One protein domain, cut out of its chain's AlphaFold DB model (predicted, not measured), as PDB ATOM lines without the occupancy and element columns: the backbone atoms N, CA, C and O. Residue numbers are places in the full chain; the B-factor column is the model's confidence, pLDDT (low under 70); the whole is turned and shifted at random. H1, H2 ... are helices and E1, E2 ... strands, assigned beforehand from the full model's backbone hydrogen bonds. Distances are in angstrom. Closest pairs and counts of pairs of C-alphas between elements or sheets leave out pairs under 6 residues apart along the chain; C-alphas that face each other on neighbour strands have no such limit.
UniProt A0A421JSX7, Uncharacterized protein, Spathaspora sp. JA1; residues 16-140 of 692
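AT A GLANCE: This is residues 16 to 140 of the 692 residues of an uncharacterized protein of Spathaspora sp. JA1 (UniProt A0A421JSX7). This is an elongated body whose parts follow one another along its longest axis: H1 and H2 make one end, H3 and the helical hairpin H4 and H5 fill the middle, and a small sheet of three parallel strands stands at the other end, with H5 running straight into the sheet's inner strand, E1. Short H6 sits by the beginnings of E1 and E2, while H7, with the residues up to 129, sticks out near the sheet's end of the body. The printed part has 125 residues with seven named helices and three named strands, in the order H1 H2 H3 H4 H5 E1 H6 E2 H7 E3, and its class is mostly helix. The sheet's order is E2 E1 E3. The whole is only just loose, close to compact, with a radius of gyration of the C-alphas of 16.8 A and spans of 54 by 28 by 21 A.

HOW THE PARTS SIT: H1, residues 16 to 31, and H2, residues 34 to 40, are close but not clearly touching, with the closest C-alphas, those of Gln 28 and Ile 36, 7.9 A apart. With its residues 20 to 24 alone, H1 only just touches H3, residues 52 to 60, with 3 pairs of C-alphas within 8 A, the closest those of Met 20 and Ile 58 at 6.6 A. H2 and H3 are apart. H3 touches H5, residues 75 to 87, at a steep tilt of 54 degrees, the same way; the closest C-alphas are those of Val 56 and Leu 80, 6.6 A apart. H4, residues 64 to 70, and H5 form a helical hairpin, at a shallow tilt of 12 degrees, opposite ways, with the C-alphas of Val 67 and Gly 81 closest at 5.6 A. Of the 3 pairs of helices that touch, 1 is at a shallow tilt, and the helix packing is only just mostly crossed. H5 only grazes the sheet with its residues 84 to 87, and H6, residues 108 to 112, only grazes it with residues 109 to 112. E1, residues 88 to 92, is parallel to E2, residues 114 to 117, at 18 degrees, with N 90 and O 114 at 2.9 A and N 92 and O 116 at 2.8 A, within hydrogen-bond range. E1 is also parallel to E3, residues 136 to 139, at 10 degrees, with N 91 and O 138 at 2.7 A. E1, H6 and E2 form a strand-helix-strand unit, two parallel neighbour strands with a helix between them in the chain, and its crossover is right-handed. E2, H7 and E3 form a split unit, with E1 between the two strands in the sheet, also right-handed. H7, residues 123 to 126, is not on the sheet and touches no helix. Every O i to N i+4 pair is within hydrogen-bond range in H1, H3, H4, H5 and H6; H2 has 1 of 3, beside 3 of 4 O i to N i+3 pairs, and H7 is too short for an O i to N i+4 pair.

IN THESE COORDINATES: H1 begins at C-alpha 16, (-48.922, -39.238, 15.370), and is 21.8 A long; H2 is 10.2 A, H3 12.1 A and H4 9.9 A. H5 is 18.2 A long and ends at C-alpha 87, (-50.352, -25.130, 31.702). E1 follows directly and is 13.0 A long; H6 is 6.1 A, E2 9.9 A and H7 5.4 A. E3 is 10.0 A long and ends at C-alpha 139, (-55.869, -12.483, 27.255).

THE WHOLE: The two C-alphas farthest apart, those of Asn 42 and Asp 96, are 54.4 A from each other. The printed part has no cut. The links H2 to H3, 11 residues, and E1 to H6, 15 residues, are long. Residues 30 to 35 and residues 123 to 129, of which 123 to 126 belong to H7, stand free. The mean pLDDT of the printed part is 78.9, and the model's confidence is under 70 at residues 16 to 45 and 119 to 123.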
ATOM      1  N   SER A  16     -49.304 -39.953  14.141       42.97
ATOM      2  CA  SER A  16     -48.922 -39.238  15.370       42.97
ATOM      3  C   SER A  16     -48.068 -40.128  16.262       42.97
ATOM      4  O   SER A  16     -47.133 -39.626  16.865       42.97
ATOM      5  N   PHE A  17     -48.316 -41.441  16.297       44.88
ATOM      6  CA  PHE A  17     -47.421 -42.415  16.926       44.88
ATOM      7  C   PHE A  17     -46.101 -42.546  16.174       44.88
ATOM      8  O   PHE A  17     -45.049 -42.484  16.800       44.88
ATOM      9  N   THR A  18     -46.136 -42.653  14.844       45.16
ATOM     10  CA  THR A  18     -44.925 -42.686  14.016       45.16
ATOM     11  C   THR A  18     -44.154 -41.376  14.131       45.16
ATOM     12  O   THR A  18     -42.944 -41.420  14.244       45.16
ATOM     13  N   LEU A  19     -44.832 -40.226  14.178       46.66
ATOM     14  CA  LEU A  19     -44.249 -38.894  14.362       46.66
ATOM     15  C   LEU A  19     -43.719 -38.706  15.785       46.66
ATOM     16  O   LEU A  19     -42.641 -38.157  15.930       46.66
ATOM     17  N   MET A  20     -44.407 -39.185  16.826       47.97
ATOM     18  CA  MET A  20     -43.872 -39.195  18.192       47.97
ATOM     19  C   MET A  20     -42.639 -40.090  18.290       47.97
ATOM     20  O   MET A  20     -41.659 -39.686  18.901       47.97
ATOM     21  N   TYR A  21     -42.665 -41.266  17.662       47.88
ATOM     22  CA  TYR A  21     -41.523 -42.170  17.582       47.88
ATOM     23  C   TYR A  21     -40.374 -41.548  16.782       47.88
ATOM     24  O   TYR A  21     -39.237 -41.631  17.215       47.88
ATOM     25  N   PHE A  22     -40.651 -40.851  15.673       47.59
ATOM     26  CA  PHE A  22     -39.642 -40.167  14.857       47.59
ATOM     27  C   PHE A  22     -39.059 -38.934  15.555       47.59
ATOM     28  O   PHE A  22     -37.850 -38.745  15.539       47.59
ATOM     29  N   ILE A  23     -39.895 -38.107  16.190       48.09
ATOM     30  CA  ILE A  23     -39.468 -36.958  17.004       48.09
ATOM     31  C   ILE A  23     -38.620 -37.457  18.175       48.09
ATOM     32  O   ILE A  23     -37.558 -36.901  18.437       48.09
ATOM     33  N   TRP A  24     -39.043 -38.536  18.835       56.53
ATOM     34  CA  TRP A  24     -38.263 -39.194  19.875       56.53
ATOM     35  C   TRP A  24     -36.928 -39.730  19.334       56.53
ATOM     36  O   TRP A  24     -35.888 -39.430  19.911       56.53
ATOM     37  N   LEU A  25     -36.926 -40.442  18.204       46.62
ATOM     38  CA  LEU A  25     -35.728 -40.997  17.566       46.62
ATOM     39  C   LEU A  25     -34.726 -39.893  17.180       46.62
ATOM     40  O   LEU A  25     -33.533 -40.024  17.444       46.62
ATOM     41  N   ILE A  26     -35.210 -38.783  16.614       46.69
ATOM     42  CA  ILE A  26     -34.400 -37.607  16.265       46.69
ATOM     43  C   ILE A  26     -33.797 -36.966  17.522       46.69
ATOM     44  O   ILE A  26     -32.607 -36.648  17.535       46.69
ATOM     45  N   GLU A  27     -34.567 -36.827  18.603       49.97
ATOM     46  CA  GLU A  27     -34.069 -36.217  19.841       49.97
ATOM     47  C   GLU A  27     -33.068 -37.125  20.581       49.97
ATOM     48  O   GLU A  27     -32.109 -36.640  21.184       49.97
ATOM     49  N   GLN A  28     -33.208 -38.451  20.472       56.38
ATOM     50  CA  GLN A  28     -32.222 -39.414  20.984       56.38
ATOM     51  C   GLN A  28     -30.915 -39.408  20.178       56.38
ATOM     52  O   GLN A  28     -29.829 -39.484  20.758       56.38
ATOM     53  N   LEU A  29     -30.994 -39.273  18.848       47.12
ATOM     54  CA  LEU A  29     -29.809 -39.105  18.000       47.12
ATOM     55  C   LEU A  29     -29.074 -37.792  18.311       47.12
ATOM     56  O   LEU A  29     -27.845 -37.763  18.273       47.12
ATOM     57  N   ARG A  30     -29.810 -36.739  18.687       42.94
ATOM     58  CA  ARG A  30     -29.263 -35.419  19.022       42.94
ATOM     59  C   ARG A  30     -28.632 -35.333  20.416       42.94
ATOM     60  O   ARG A  30     -27.659 -34.610  20.589       42.94
ATOM     61  N   THR A  31     -29.170 -36.046  21.407       51.16
ATOM     62  CA  THR A  31     -28.749 -35.935  22.822       51.16
ATOM     63  C   THR A  31     -27.666 -36.932  23.244       51.16
ATOM     64  O   THR A  31     -27.195 -36.877  24.376       51.16
ATOM     65  N   GLY A  32     -27.230 -37.832  22.352       46.06
ATOM     66  CA  GLY A  32     -26.055 -38.684  22.583       46.06
ATOM     67  C   GLY A  32     -26.194 -39.690  23.731       46.06
ATOM     68  O   GLY A  32     -25.188 -40.194  24.222       46.06
ATOM     69  N   ASN A  33     -27.417 -40.004  24.165       52.34
ATOM     70  CA  ASN A  33     -27.652 -40.756  25.396       52.34
ATOM     71  C   ASN A  33     -27.302 -42.257  25.237       52.34
ATOM     72  O   ASN A  33     -28.073 -43.057  24.697       52.34
ATOM     73  N   VAL A  34     -26.099 -42.639  25.681       52.41
ATOM     74  CA  VAL A  34     -25.456 -43.944  25.413       52.41
ATOM     75  C   VAL A  34     -26.254 -45.132  25.976       52.41
ATOM     76  O   VAL A  34     -26.360 -46.165  25.316       52.41
ATOM     77  N   GLY A  35     -26.903 -44.975  27.136       54.91
ATOM     78  CA  GLY A  35     -27.679 -46.048  27.778       54.91
ATOM     79  C   GLY A  35     -28.972 -46.440  27.046       54.91
ATOM     80  O   GLY A  35     -29.465 -47.555  27.212       54.91
ATOM     81  N   ILE A  36     -29.520 -45.554  26.206       52.84
ATOM     82  CA  ILE A  36     -30.741 -45.819  25.426       52.84
ATOM     83  C   ILE A  36     -30.387 -46.428  24.061       52.84
ATOM     84  O   ILE A  36     -31.109 -47.306  23.586       52.84
ATOM     85  N   LYS A  37     -29.229 -46.074  23.478       53.69
ATOM     86  CA  LYS A  37     -28.704 -46.703  22.247       53.69
ATOM     87  C   LYS A  37     -28.547 -48.222  22.384       53.69
ATOM     88  O   LYS A  37     -28.889 -48.951  21.459       53.69
ATOM     89  N   GLN A  38     -28.118 -48.696  23.553       51.31
ATOM     90  CA  GLN A  38     -27.940 -50.126  23.843       51.31
ATOM     91  C   GLN A  38     -29.270 -50.882  24.060       51.31
ATOM     92  O   GLN A  38     -29.326 -52.098  23.909       51.31
ATOM     93  N   LYS A  39     -30.365 -50.178  24.394       51.50
ATOM     94  CA  LYS A  39     -31.722 -50.758  24.467       51.50
ATOM     95  C   LYS A  39     -32.454 -50.716  23.120       51.50
ATOM     96  O   LYS A  39     -33.242 -51.614  22.833       51.50
ATOM     97  N   LEU A  40     -32.167 -49.713  22.286       52.41
ATOM     98  CA  LEU A  40     -32.669 -49.587  20.910       52.41
ATOM     99  C   LEU A  40     -32.163 -50.712  19.997       52.41
ATOM    100  O   LEU A  40     -32.935 -51.203  19.180       52.41
ATOM    101  N   SER A  41     -30.923 -51.184  20.183       53.28
ATOM    102  CA  SER A  41     -30.380 -52.324  19.423       53.28
ATOM    103  C   SER A  41     -31.143 -53.637  19.645       53.28
ATOM    104  O   SER A  41     -30.997 -54.562  18.854       53.28
ATOM    105  N   ASN A  42     -31.982 -53.716  20.686       56.31
ATOM    106  CA  ASN A  42     -32.718 -54.924  21.059       56.31
ATOM    107  C   ASN A  42     -34.223 -54.879  20.705       56.31
ATOM    108  O   ASN A  42     -34.961 -55.757  21.148       56.31
ATOM    109  N   ASN A  43     -34.699 -53.891  19.928       54.88
ATOM    110  CA  ASN A  43     -36.071 -53.809  19.372       54.88
ATOM    111  C   ASN A  43     -37.252 -53.903  20.373       54.88
ATOM    112  O   ASN A  43     -38.380 -54.172  19.965       54.88
ATOM    113  N   LYS A  44     -37.042 -53.669  21.677       58.47
ATOM    114  CA  LYS A  44     -38.084 -53.875  22.709       58.47
ATOM    115  C   LYS A  44     -38.674 -52.618  23.349       58.47
ATOM    116  O   LYS A  44     -39.599 -52.758  24.136       58.47
ATOM    117  N   LEU A  45     -38.183 -51.415  23.045       64.62
ATOM    118  CA  LEU A  45     -38.635 -50.218  23.759       64.62
ATOM    119  C   LEU A  45     -39.975 -49.702  23.209       64.62
ATOM    120  O   LEU A  45     -40.035 -49.193  22.088       64.62
ATOM    121  N   THR A  46     -41.042 -49.780  24.002       74.31
ATOM    122  CA  THR A  46     -42.315 -49.123  23.665       74.31
ATOM    123  C   THR A  46     -42.322 -47.664  24.134       74.31
ATOM    124  O   THR A  46     -41.695 -47.310  25.131       74.31
ATOM    125  N   ILE A  47     -43.069 -46.777  23.461       71.88
ATOM    126  CA  ILE A  47     -43.181 -45.361  23.878       71.88
ATOM    127  C   ILE A  47     -43.689 -45.205  25.322       71.88
ATOM    128  O   ILE A  47     -43.383 -44.227  26.000       71.88
ATOM    129  N   MET A  48     -44.443 -46.193  25.806       81.31
ATOM    130  CA  MET A  48     -44.986 -46.223  27.160       81.31
ATOM    131  C   MET A  48     -43.937 -46.550  28.227       81.31
ATOM    132  O   MET A  48     -44.208 -46.327  29.404       81.31
ATOM    133  N   GLU A  49     -42.750 -47.020  27.843       83.38
ATOM    134  CA  GLU A  49     -41.611 -47.249  28.743       83.38
ATOM    135  C   GLU A  49     -40.739 -46.001  28.925       83.38
ATOM    136  O   GLU A  49     -39.862 -45.979  29.790       83.38
ATOM    137  N   LEU A  50     -40.975 -44.937  28.149       80.44
ATOM    138  CA  LEU A  50     -40.235 -43.688  28.305       80.44
ATOM    139  C   LEU A  50     -40.554 -43.026  29.649       80.44
ATOM    140  O   LEU A  50     -41.714 -43.042  30.057       80.44
ATOM    141  N   PRO A  51     -39.582 -42.397  30.330       90.31
ATOM    142  CA  PRO A  51     -39.833 -41.540  31.489       90.31
ATOM    143  C   PRO A  51     -40.768 -40.358  31.184       90.31
ATOM    144  O   PRO A  51     -40.794 -39.850  30.063       90.31
ATOM    145  N   ASP A  52     -41.498 -39.875  32.197       93.19
ATOM    146  CA  ASP A  52     -42.481 -38.787  32.035       93.19
ATOM    147  C   ASP A  52     -41.867 -37.505  31.462       93.19
ATOM    148  O   ASP A  52     -42.497 -36.854  30.635       93.19
ATOM    149  N   HIS A  53     -40.637 -37.153  31.849       91.62
ATOM    150  CA  HIS A  53     -39.982 -35.940  31.351       91.62
ATOM    151  C   HIS A  53     -39.762 -35.983  29.827       91.62
ATOM    152  O   HIS A  53     -40.068 -35.006  29.152       91.62
ATOM    153  N   LEU A  54     -39.364 -37.132  29.263       86.50
ATOM    154  CA  LEU A  54     -39.221 -37.285  27.809       86.50
ATOM    155  C   LEU A  54     -40.576 -37.235  27.096       86.50
ATOM    156  O   LEU A  54     -40.693 -36.648  26.024       86.50
ATOM    157  N   LEU A  55     -41.616 -37.830  27.689       86.56
ATOM    158  CA  LEU A  55     -42.973 -37.744  27.146       86.56
ATOM    159  C   LEU A  55     -43.480 -36.298  27.144       86.56
ATOM    160  O   LEU A  55     -44.103 -35.871  26.177       86.56
ATOM    161  N   VAL A  56     -43.185 -35.529  28.194       91.44
ATOM    162  CA  VAL A  56     -43.497 -34.098  28.260       91.44
ATOM    163  C   VAL A  56     -42.746 -33.322  27.179       91.44
ATOM    164  O   VAL A  56     -43.364 -32.491  26.515       91.44
ATOM    165  N   ASP A  57     -41.469 -33.617  26.938       87.25
ATOM    166  CA  ASP A  57     -40.692 -32.975  25.873       87.25
ATOM    167  C   ASP A  57     -41.267 -33.264  24.483       87.25
ATOM    168  O   ASP A  57     -41.444 -32.339  23.687       87.25
ATOM    169  N   ILE A  58     -41.664 -34.513  24.212       84.69
ATOM    170  CA  ILE A  58     -42.361 -34.889  22.973       84.69
ATOM    171  C   ILE A  58     -43.682 -34.127  22.859       84.69
ATOM    172  O   ILE A  58     -43.946 -33.486  21.841       84.69
ATOM    173  N   LEU A  59     -44.505 -34.149  23.913       88.75
ATOM    174  CA  LEU A  59     -45.778 -33.435  23.943       88.75
ATOM    175  C   LEU A  59     -45.568 -31.941  23.694       88.75
ATOM    176  O   LEU A  59     -46.364 -31.344  22.972       88.75
ATOM    177  N   ASN A  60     -44.493 -31.336  24.208       91.00
ATOM    178  CA  ASN A  60     -44.137 -29.931  23.999       91.00
ATOM    179  C   ASN A  60     -43.862 -29.577  22.528       91.00
ATOM    180  O   ASN A  60     -44.065 -28.425  22.152       91.00
ATOM    181  N   LYS A  61     -43.516 -30.551  21.679       90.94
ATOM    182  CA  LYS A  61     -43.371 -30.375  20.220       90.94
ATOM    183  C   LYS A  61     -44.677 -30.534  19.436       90.94
ATOM    184  O   LYS A  61     -44.682 -30.385  18.218       90.94
ATOM    185  N   LEU A  62     -45.788 -30.821  20.110       89.56
ATOM    186  CA  LEU A  62     -47.095 -31.009  19.483       89.56
ATOM    187  C   LEU A  62     -48.025 -29.826  19.748       89.56
ATOM    188  O   LEU A  62     -48.025 -29.255  20.835       89.56
ATOM    189  N   ASN A  63     -48.856 -29.470  18.772       91.88
ATOM    190  CA  ASN A  63     -49.919 -28.485  18.981       91.88
ATOM    191  C   ASN A  63     -51.096 -29.080  19.782       91.88
ATOM    192  O   ASN A  63     -51.210 -30.298  19.951       91.88
ATOM    193  N   GLN A  64     -52.006 -28.219  20.249       94.88
ATOM    194  CA  GLN A  64     -53.146 -28.634  21.078       94.88
ATOM    195  C   GLN A  64     -54.008 -29.738  20.442       94.88
ATOM    196  O   GLN A  64     -54.512 -30.611  21.142       94.88
ATOM    197  N   PHE A  65     -54.153 -29.735  19.114       89.81
ATOM    198  CA  PHE A  65     -54.988 -30.702  18.407       89.81
ATOM    199  C   PHE A  65     -54.417 -32.122  18.507       89.81
ATOM    200  O   PHE A  65     -55.141 -33.073  18.804       89.81
ATOM    201  N   HIS A  66     -53.105 -32.269  18.314       86.88
ATOM    202  CA  HIS A  66     -52.432 -33.560  18.450       86.88
ATOM    203  C   HIS A  66     -52.345 -34.029  19.896       86.88
ATOM    204  O   HIS A  66     -52.534 -35.216  20.155       86.88
ATOM    205  N   VAL A  67     -52.144 -33.113  20.845       91.25
ATOM    206  CA  VAL A  67     -52.153 -33.466  22.269       91.25
ATOM    207  C   VAL A  67     -53.522 -34.008  22.682       91.25
ATOM    208  O   VAL A  67     -53.582 -35.065  23.303       91.25
ATOM    209  N   CYS A  68     -54.626 -33.374  22.263       89.12
ATOM    210  CA  CYS A  68     -55.975 -33.890  22.517       89.12
ATOM    211  C   CYS A  68     -56.177 -35.313  21.978       89.12
ATOM    212  O   CYS A  68     -56.811 -36.127  22.643       89.12
ATOM    213  N   ARG A  69     -55.620 -35.636  20.803       83.12
ATOM    214  CA  ARG A  69     -55.670 -36.997  20.245       83.12
ATOM    215  C   ARG A  69     -54.839 -37.988  21.050       83.12
ATOM    216  O   ARG A  69     -55.288 -39.094  21.302       83.12
ATOM    217  N   ILE A  70     -53.646 -37.601  21.484       81.31
ATOM    218  CA  ILE A  70     -52.793 -38.461  22.315       81.31
ATOM    219  C   ILE A  70     -53.454 -38.759  23.664       81.31
ATOM    220  O   ILE A  70     -53.369 -39.884  24.161       81.31
ATOM    221  N   CYS A  71     -54.176 -37.787  24.226       83.50
ATOM    222  CA  CYS A  71     -54.923 -37.964  25.465       83.50
ATOM    223  C   CYS A  71     -55.973 -39.085  25.399       83.50
ATOM    224  O   CYS A  71     -56.359 -39.586  26.450       83.50
ATOM    225  N   THR A  72     -56.438 -39.506  24.217       81.06
ATOM    226  CA  THR A  72     -57.438 -40.584  24.107       81.06
ATOM    227  C   THR A  72     -56.829 -41.982  24.119       81.06
ATOM    228  O   THR A  72     -57.571 -42.957  24.115       81.06
ATOM    229  N   VAL A  73     -55.499 -42.107  24.095       78.25
ATOM    230  CA  VAL A  73     -54.842 -43.397  23.841       78.25
ATOM    231  C   VAL A  73     -54.502 -44.153  25.121       78.25
ATOM    232  O   VAL A  73     -54.632 -45.371  25.182       78.25
ATOM    233  N   ASN A  74     -54.035 -43.451  26.153       87.94
ATOM    234  CA  ASN A  74     -53.589 -44.078  27.393       87.94
ATOM    235  C   ASN A  74     -53.756 -43.130  28.585       87.94
ATOM    236  O   ASN A  74     -53.530 -41.929  28.457       87.94
ATOM    237  N   ARG A  75     -54.068 -43.670  29.771       88.31
ATOM    238  CA  ARG A  75     -54.259 -42.891  31.007       88.31
ATOM    239  C   ARG A  75     -53.041 -42.040  31.396       88.31
ATOM    240  O   ARG A  75     -53.212 -40.908  31.835       88.31
ATOM    241  N   ARG A  76     -51.818 -42.548  31.237       92.25
ATOM    242  CA  ARG A  76     -50.580 -41.808  31.533       92.25
ATOM    243  C   ARG A  76     -50.407 -40.626  30.579       92.25
ATOM    244  O   ARG A  76     -50.216 -39.498  31.025       92.25
ATOM    245  N   LEU A  77     -50.574 -40.864  29.277       86.88
ATOM    246  CA  LEU A  77     -50.530 -39.818  28.250       86.88
ATOM    247  C   LEU A  77     -51.671 -38.806  28.403       86.88
ATOM    248  O   LEU A  77     -51.454 -37.619  28.191       86.88
ATOM    249  N   TYR A  78     -52.851 -39.248  28.841       92.62
ATOM    250  CA  TYR A  78     -53.957 -38.372  29.218       92.62
ATOM    251  C   TYR A  78     -53.542 -37.407  30.328       92.62
ATOM    252  O   TYR A  78     -53.743 -36.205  30.186       92.62
ATOM    253  N   MET A  79     -52.919 -37.893  31.407       96.12
ATOM    254  CA  MET A  79     -52.490 -37.033  32.517       96.12
ATOM    255  C   MET A  79     -51.425 -36.017  32.087       96.12
ATOM    256  O   MET A  79     -51.555 -34.832  32.400       96.12
ATOM    257  N   LEU A  80     -50.413 -36.449  31.326       96.19
ATOM    258  CA  LEU A  80     -49.347 -35.566  30.836       96.19
ATOM    259  C   LEU A  80     -49.857 -34.564  29.790       96.19
ATOM    260  O   LEU A  80     -49.570 -33.371  29.873       96.19
ATOM    261  N   GLY A  81     -50.655 -35.027  28.827       95.44
ATOM    262  CA  GLY A  81     -51.249 -34.185  27.793       95.44
ATOM    263  C   GLY A  81     -52.222 -33.168  28.381       95.44
ATOM    264  O   GLY A  81     -52.194 -31.998  28.008       95.44
ATOM    265  N   LYS A  82     -53.007 -33.566  29.384       96.25
ATOM    266  CA  LYS A  82     -53.852 -32.663  30.167       96.25
ATOM    267  C   LYS A  82     -53.026 -31.617  30.916       96.25
ATOM    268  O   LYS A  82     -53.351 -30.437  30.833       96.25
ATOM    269  N   ALA A  83     -51.940 -32.006  31.585       96.81
ATOM    270  CA  ALA A  83     -51.041 -31.047  32.228       96.81
ATOM    271  C   ALA A  83     -50.469 -30.041  31.216       96.81
ATOM    272  O   ALA A  83     -50.498 -28.840  31.475       96.81
ATOM    273  N   LYS A  84     -50.041 -30.502  30.032       95.50
ATOM    274  CA  LYS A  84     -49.603 -29.620  28.943       95.50
ATOM    275  C   LYS A  84     -50.709 -28.654  28.505       95.50
ATOM    276  O   LYS A  84     -50.464 -27.453  28.439       95.50
ATOM    277  N   LEU A  85     -51.902 -29.164  28.190       96.44
ATOM    278  CA  LEU A  85     -52.995 -28.359  27.638       96.44
ATOM    279  C   LEU A  85     -53.443 -27.257  28.604       96.44
ATOM    280  O   LEU A  85     -53.776 -26.161  28.166       96.44
ATOM    281  N   TYR A  86     -53.437 -27.519  29.908       95.75
ATOM    282  CA  TYR A  86     -53.874 -26.528  30.891       95.75
ATOM    283  C   TYR A  86     -52.763 -25.570  31.330       95.75
ATOM    284  O   TYR A  86     -53.080 -24.483  31.794       95.75
ATOM    285  N   ARG A  87     -51.478 -25.914  31.161       96.12
ATOM    286  CA  ARG A  87     -50.352 -25.130  31.702       96.12
ATOM    287  C   ARG A  87     -50.347 -23.663  31.260       96.12
ATOM    288  O   ARG A  87     -50.142 -22.789  32.102       96.12
ATOM    289  N   SER A  88     -50.555 -23.412  29.970       96.38
ATOM    290  CA  SER A  88     -50.480 -22.078  29.365       96.38
ATOM    291  C   SER A  88     -51.652 -21.877  28.411       96.38
ATOM    292  O   SER A  88     -51.724 -22.532  27.369       96.38
ATOM    293  N   ILE A  89     -52.566 -20.970  28.746       95.50
ATOM    294  CA  ILE A  89     -53.796 -20.742  27.981       95.50
ATOM    295  C   ILE A  89     -53.742 -19.369  27.322       95.50
ATOM    296  O   ILE A  89     -53.442 -18.373  27.970       95.50
ATOM    297  N   TYR A  90     -54.065 -19.315  26.033       95.12
ATOM    298  CA  TYR A  90     -54.282 -18.067  25.314       95.12
ATOM    299  C   TYR A  90     -55.778 -17.893  25.047       95.12
ATOM    300  O   TYR A  90     -56.385 -18.657  24.294       95.12
ATOM    301  N   VAL A  91     -56.378 -16.886  25.672       93.75
ATOM    302  CA  VAL A  91     -57.789 -16.534  25.546       93.75
ATOM    303  C   VAL A  91     -57.929 -15.472  24.461       93.75
ATOM    304  O   VAL A  91     -57.671 -14.286  24.670       93.75
ATOM    305  N   ASN A  92     -58.368 -15.904  23.282       92.06
ATOM    306  CA  ASN A  92     -58.763 -15.004  22.212       92.06
ATOM    307  C   ASN A  92     -60.221 -14.577  22.428       92.06
ATOM    308  O   ASN A  92     -61.151 -15.228  21.950       92.06
ATOM    309  N   ASN A  93     -60.394 -13.481  23.162       88.12
ATOM    310  CA  ASN A  93     -61.684 -12.875  23.495       88.12
ATOM    311  C   ASN A  93     -62.201 -11.867  22.453       88.12
ATOM    312  O   ASN A  93     -63.171 -11.160  22.712       88.12
ATOM    313  N   CYS A  94     -61.605 -11.831  21.257       85.00
ATOM    314  CA  CYS A  94     -62.092 -11.046  20.124       85.00
ATOM    315  C   CYS A  94     -63.063 -11.883  19.268       85.00
ATOM    316  O   CYS A  94     -62.671 -12.923  18.732       85.00
ATOM    317  N   ARG A  95     -64.321 -11.430  19.133       80.31
ATOM    318  CA  ARG A  95     -65.391 -12.140  18.397       80.31
ATOM    319  C   ARG A  95     -65.080 -12.304  16.910       80.31
ATOM    320  O   ARG A  95     -65.316 -13.371  16.347       80.31
ATOM    321  N   ASP A  96     -64.532 -11.266  16.292       82.94
ATOM    322  CA  ASP A  96     -64.463 -11.179  14.832       82.94
ATOM    323  C   ASP A  96     -63.244 -11.870  14.226       82.94
ATOM    324  O   ASP A  96     -63.213 -12.137  13.026       82.94
ATOM    325  N   LEU A  97     -62.256 -12.215  15.055       85.62
ATOM    326  CA  LEU A  97     -60.952 -12.700  14.606       85.62
ATOM    327  C   LEU A  97     -60.539 -13.973  15.349       85.62
ATOM    328  O   LEU A  97     -59.563 -13.953  16.111       85.62
ATOM    329  N   PRO A  98     -61.269 -15.090  15.167       91.25
ATOM    330  CA  PRO A  98     -60.900 -16.360  15.770       91.25
ATOM    331  C   PRO A  98     -59.558 -16.847  15.216       91.25
ATOM    332  O   PRO A  98     -59.321 -16.831  14.011       91.25
ATOM    333  N   ILE A  99     -58.682 -17.324  16.097       92.69
ATOM    334  CA  ILE A  99     -57.422 -17.961  15.712       92.69
ATOM    335  C   ILE A  99     -57.737 -19.372  15.204       92.69
ATOM    336  O   ILE A  99     -58.448 -20.141  15.850       92.69
ATOM    337  N   GLN A 100     -57.219 -19.737  14.041       92.00
ATOM    338  CA  GLN A 100     -57.471 -21.020  13.403       92.00
ATOM    339  C   GLN A 100     -56.796 -22.153  14.181       92.00
ATOM    340  O   GLN A 100     -55.581 -22.296  14.136       92.00
ATOM    341  N   ILE A 101     -57.559 -23.015  14.852       90.38
ATOM    342  CA  ILE A 101     -57.011 -24.217  15.499       90.38
ATOM    343  C   ILE A 101     -56.958 -25.338  14.457       90.38
ATOM    344  O   ILE A 101     -57.992 -25.870  14.060       90.38
ATOM    345  N   SER A 102     -55.754 -25.692  14.006       85.88
ATOM    346  CA  SER A 102     -55.539 -26.690  12.954       85.88
ATOM    347  C   SER A 102     -54.460 -27.694  13.341       85.88
ATOM    348  O   SER A 102     -53.477 -27.352  13.995       85.88
ATOM    349  N   ALA A 103     -54.612 -28.932  12.865       83.56
ATOM    350  CA  ALA A 103     -53.577 -29.956  12.957       83.56
ATOM    351  C   ALA A 103     -52.303 -29.558  12.192       83.56
ATOM    352  O   ALA A 103     -51.220 -30.017  12.526       83.56
ATOM    353  N   MET A 104     -52.411 -28.709  11.172       82.88
ATOM    354  CA  MET A 104     -51.297 -28.416  10.265       82.88
ATOM    355  C   MET A 104     -50.387 -27.277  10.749       82.88
ATOM    356  O   MET A 104     -49.335 -27.062  10.152       82.88
ATOM    357  N   THR A 105     -50.754 -26.582  11.827       86.06
ATOM    358  CA  THR A 105     -50.050 -25.383  12.304       86.06
ATOM    359  C   THR A 105     -49.173 -25.704  13.514       86.06
ATOM    360  O   THR A 105     -49.665 -26.191  14.533       86.06
ATOM    361  N   TYR A 106     -47.871 -25.429  13.408       89.69
ATOM    362  CA  TYR A 106     -46.855 -25.769  14.418       89.69
ATOM    363  C   TYR A 106     -45.915 -24.599  14.726       89.69
ATOM    364  O   TYR A 106     -44.718 -24.776  14.948       89.69
ATOM    365  N   THR A 107     -46.444 -23.380  14.724       90.75
ATOM    366  CA  THR A 107     -45.653 -22.204  15.091       90.75
ATOM    367  C   THR A 107     -45.351 -22.232  16.598       90.75
ATOM    368  O   THR A 107     -46.078 -22.887  17.361       90.75
ATOM    369  N   PRO A 108     -44.318 -21.512  17.077       92.19
ATOM    370  CA  PRO A 108     -44.013 -21.418  18.506       92.19
ATOM    371  C   PRO A 108     -45.230 -21.051  19.368       92.19
ATOM    372  O   PRO A 108     -45.378 -21.556  20.482       92.19
ATOM    373  N   PHE A 109     -46.145 -20.236  18.833       94.69
ATOM    374  CA  PHE A 109     -47.401 -19.877  19.487       94.69
ATOM    375  C   PHE A 109     -48.311 -21.095  19.739       94.69
ATOM    376  O   PHE A 109     -48.732 -21.313  20.875       94.69
ATOM    377  N   TYR A 110     -48.549 -21.937  18.725       94.69
ATOM    378  CA  TYR A 110     -49.407 -23.133  18.829       94.69
ATOM    379  C   TYR A 110     -48.784 -24.275  19.635       94.69
ATOM    380  O   TYR A 110     -49.496 -25.150  20.131       94.69
ATOM    381  N   LEU A 111     -47.453 -24.304  19.735       94.06
ATOM    382  CA  LEU A 111     -46.740 -25.272  20.567       94.06
ATOM    383  C   LEU A 111     -46.809 -24.908  22.051       94.06
ATOM    384  O   LEU A 111     -46.896 -25.802  22.900       94.06
ATOM    385  N   LYS A 112     -46.768 -23.602  22.341       95.25
ATOM    386  CA  LYS A 112     -46.715 -23.050  23.695       95.25
ATOM    387  C   LYS A 112     -48.083 -22.941  24.358       95.25
ATOM    388  O   LYS A 112     -48.175 -23.214  25.554       95.25
ATOM    389  N   TYR A 113     -49.106 -22.500  23.628       96.69
ATOM    390  CA  TYR A 113     -50.404 -22.169  24.210       96.69
ATOM    391  C   TYR A 113     -51.512 -23.110  23.756       96.69
ATOM    392  O   TYR A 113     -51.598 -23.486  22.589       96.69
ATOM    393  N   THR A 114     -52.426 -23.393  24.680       96.56
ATOM    394  CA  THR A 114     -53.768 -23.857  24.337       96.56
ATOM    395  C   THR A 114     -54.640 -22.647  24.051       96.56
ATOM    396  O   THR A 114     -54.897 -21.821  24.925       96.56
ATOM    397  N   ILE A 115     -55.083 -22.541  22.807       95.69
ATOM    398  CA  ILE A 115     -55.857 -21.423  22.287       95.69
ATOM    399  C   ILE A 115     -57.341 -21.681  22.538       95.69
ATOM    400  O   ILE A 115     -57.885 -22.718  22.142       95.69
ATOM    401  N   VAL A 116     -57.998 -20.702  23.154       93.75
ATOM    402  CA  VAL A 116     -59.437 -20.680  23.414       93.75
ATOM    403  C   VAL A 116     -60.033 -19.473  22.693       93.75
ATOM    404  O   VAL A 116     -59.843 -18.335  23.113       93.75
ATOM    405  N   ASN A 117     -60.763 -19.717  21.603       91.31
ATOM    406  CA  ASN A 117     -61.547 -18.687  20.914       91.31
ATOM    407  C   ASN A 117     -62.921 -18.573  21.580       91.31
ATOM    408  O   ASN A 117     -63.845 -19.294  21.202       91.31
ATOM    409  N   LYS A 118     -63.051 -17.720  22.594       82.06
ATOM    410  CA  LYS A 118     -64.324 -17.479  23.286       82.06
ATOM    411  C   LYS A 118     -64.446 -16.016  23.658       82.06
ATOM    412  O   LYS A 118     -63.543 -15.464  24.270       82.06
ATOM    413  N   SER A 119     -65.594 -15.433  23.345       68.88
ATOM    414  CA  SER A 119     -65.914 -14.033  23.617       68.88
ATOM    415  C   SER A 119     -66.742 -13.791  24.882       68.88
ATOM    416  O   SER A 119     -67.062 -12.641  25.161       68.88
ATOM    417  N   GLU A 120     -67.152 -14.842  25.597       64.25
ATOM    418  CA  GLU A 120     -68.125 -14.780  26.703       64.25
ATOM    419  C   GLU A 120     -67.605 -15.434  27.995       64.25
ATOM    420  O   GLU A 120     -66.480 -15.948  28.020       64.25
ATOM    421  N   SER A 121     -68.416 -15.340  29.062       58.41
ATOM    422  CA  SER A 121     -68.101 -15.641  30.464       58.41
ATOM    423  C   SER A 121     -67.292 -16.929  30.640       58.41
ATOM    424  O   SER A 121     -67.537 -17.983  30.048       58.41
ATOM    425  N   GLN A 122     -66.271 -16.846  31.489       68.19
ATOM    426  CA  GLN A 122     -65.384 -17.961  31.796       68.19
ATOM    427  C   GLN A 122     -65.984 -18.899  32.848       68.19
ATOM    428  O   GLN A 122     -65.258 -19.404  33.695       68.19
ATOM    429  N   GLU A 123     -67.289 -19.167  32.792       68.19
ATOM    430  CA  GLU A 123     -67.970 -20.121  33.687       68.19
ATOM    431  C   GLU A 123     -67.247 -21.472  33.704       68.19
ATOM    432  O   GLU A 123     -66.992 -22.052  34.757       68.19
ATOM    433  N   TRP A 124     -66.732 -21.881  32.540       72.38
ATOM    434  CA  TRP A 124     -65.924 -23.087  32.402       72.38
ATOM    435  C   TRP A 124     -64.624 -23.082  33.223       72.38
ATOM    436  O   TRP A 124     -64.066 -24.152  33.415       72.38
ATOM    437  N   LEU A 125     -64.090 -21.940  33.669       73.81
ATOM    438  CA  LEU A 125     -62.944 -21.918  34.587       73.81
ATOM    439  C   LEU A 125     -63.360 -22.267  36.012       73.81
ATOM    440  O   LEU A 125     -62.640 -23.005  36.677       73.81
ATOM    441  N   HIS A 126     -64.525 -21.792  36.450       74.12
ATOM    442  CA  HIS A 126     -65.033 -22.033  37.800       74.12
ATOM    443  C   HIS A 126     -65.410 -23.497  38.020       74.12
ATOM    444  O   HIS A 126     -65.143 -24.064  39.075       74.12
ATOM    445  N   GLU A 127     -65.992 -24.128  37.004       76.31
ATOM    446  CA  GLU A 127     -66.468 -25.514  37.080       76.31
ATOM    447  C   GLU A 127     -65.359 -26.547  36.825       76.31
ATOM    448  O   GLU A 127     -65.555 -27.757  36.969       76.31
ATOM    449  N   ASN A 128     -64.165 -26.102  36.422       80.06
ATOM    450  CA  ASN A 128     -63.126 -27.002  35.952       80.06
ATOM    451  C   ASN A 128     -62.137 -27.364  37.056       80.06
ATOM    452  O   ASN A 128     -61.241 -26.602  37.419       80.06
ATOM    453  N   SER A 129     -62.224 -28.620  37.494       86.81
ATOM    454  CA  SER A 129     -61.324 -29.242  38.477       86.81
ATOM    455  C   SER A 129     -59.826 -29.178  38.124       86.81
ATOM    456  O   SER A 129     -58.970 -29.486  38.958       86.81
ATOM    457  N   ASN A 130     -59.480 -28.766  36.902       91.38
ATOM    458  CA  ASN A 130     -58.110 -28.680  36.402       91.38
ATOM    459  C   ASN A 130     -57.500 -27.284  36.500       91.38
ATOM    460  O   ASN A 130     -56.361 -27.105  36.072       91.38
ATOM    461  N   ILE A 131     -58.201 -26.314  37.089       90.31
ATOM    462  CA  ILE A 131     -57.710 -24.940  37.232       90.31
ATOM    463  C   ILE A 131     -56.342 -24.847  37.927       90.31
ATOM    464  O   ILE A 131     -55.498 -24.034  37.561       90.31
ATOM    465  N   LYS A 132     -56.053 -25.772  38.852       92.00
ATOM    466  CA  LYS A 132     -54.752 -25.895  39.534       92.00
ATOM    467  C   LYS A 132     -53.567 -26.212  38.610       92.00
ATOM    468  O   LYS A 132     -52.416 -26.011  38.996       92.00
ATOM    469  N   LEU A 133     -53.828 -26.752  37.415       94.75
ATOM    470  CA  LEU A 133     -52.797 -27.056  36.416       94.75
ATOM    471  C   LEU A 133     -52.385 -25.814  35.622       94.75
ATOM    472  O   LEU A 133     -51.323 -25.816  35.001       94.75
ATOM    473  N   ILE A 134     -53.208 -24.768  35.647       94.81
ATOM    474  CA  ILE A 134     -52.972 -23.542  34.902       94.81
ATOM    475  C   ILE A 134     -51.900 -22.729  35.617       94.81
ATOM    476  O   ILE A 134     -51.990 -22.470  36.816       94.81
ATOM    477  N   LYS A 135     -50.855 -22.360  34.874       94.56
ATOM    478  CA  LYS A 135     -49.753 -21.523  35.363       94.56
ATOM    479  C   LYS A 135     -49.767 -20.139  34.749       94.56
ATOM    480  O   LYS A 135     -49.380 -19.195  35.423       94.56
ATOM    481  N   SER A 136     -50.218 -20.019  33.503       94.19
ATOM    482  CA  SER A 136     -50.306 -18.733  32.820       94.19
ATOM    483  C   SER A 136     -51.549 -18.647  31.941       94.19
ATOM    484  O   SER A 136     -51.929 -19.614  31.271       94.19
ATOM    485  N   MET A 137     -52.155 -17.465  31.934       93.06
ATOM    486  CA  MET A 137     -53.233 -17.079  31.038       93.06
ATOM    487  C   MET A 137     -52.877 -15.777  30.341       93.06
ATOM    488  O   MET A 137     -52.523 -14.793  30.983       93.06
ATOM    489  N   ILE A 138     -53.022 -15.769  29.022       90.88
ATOM    490  CA  ILE A 138     -52.833 -14.578  28.206       90.88
ATOM    491  C   ILE A 138     -54.161 -14.215  27.569       90.88
ATOM    492  O   ILE A 138     -54.732 -15.019  26.837       90.88
ATOM    493  N   PHE A 139     -54.645 -13.011  27.840       90.12
ATOM    494  CA  PHE A 139     -55.869 -12.483  27.255       90.12
ATOM    495  C   PHE A 139     -55.522 -11.549  26.110       90.12
ATOM    496  O   PHE A 139     -54.685 -10.664  26.274       90.12
ATOM    497  N   ARG A 140     -56.167 -11.727  24.955       87.31
ATOM    498  CA  ARG A 140     -55.919 -10.856  23.800       87.31
ATOM    499  C   ARG A 140     -56.306  -9.406  24.088       87.31
ATOM    500  O   ARG A 140     -55.526  -8.515  23.788       87.31
TER     501      ARG A 140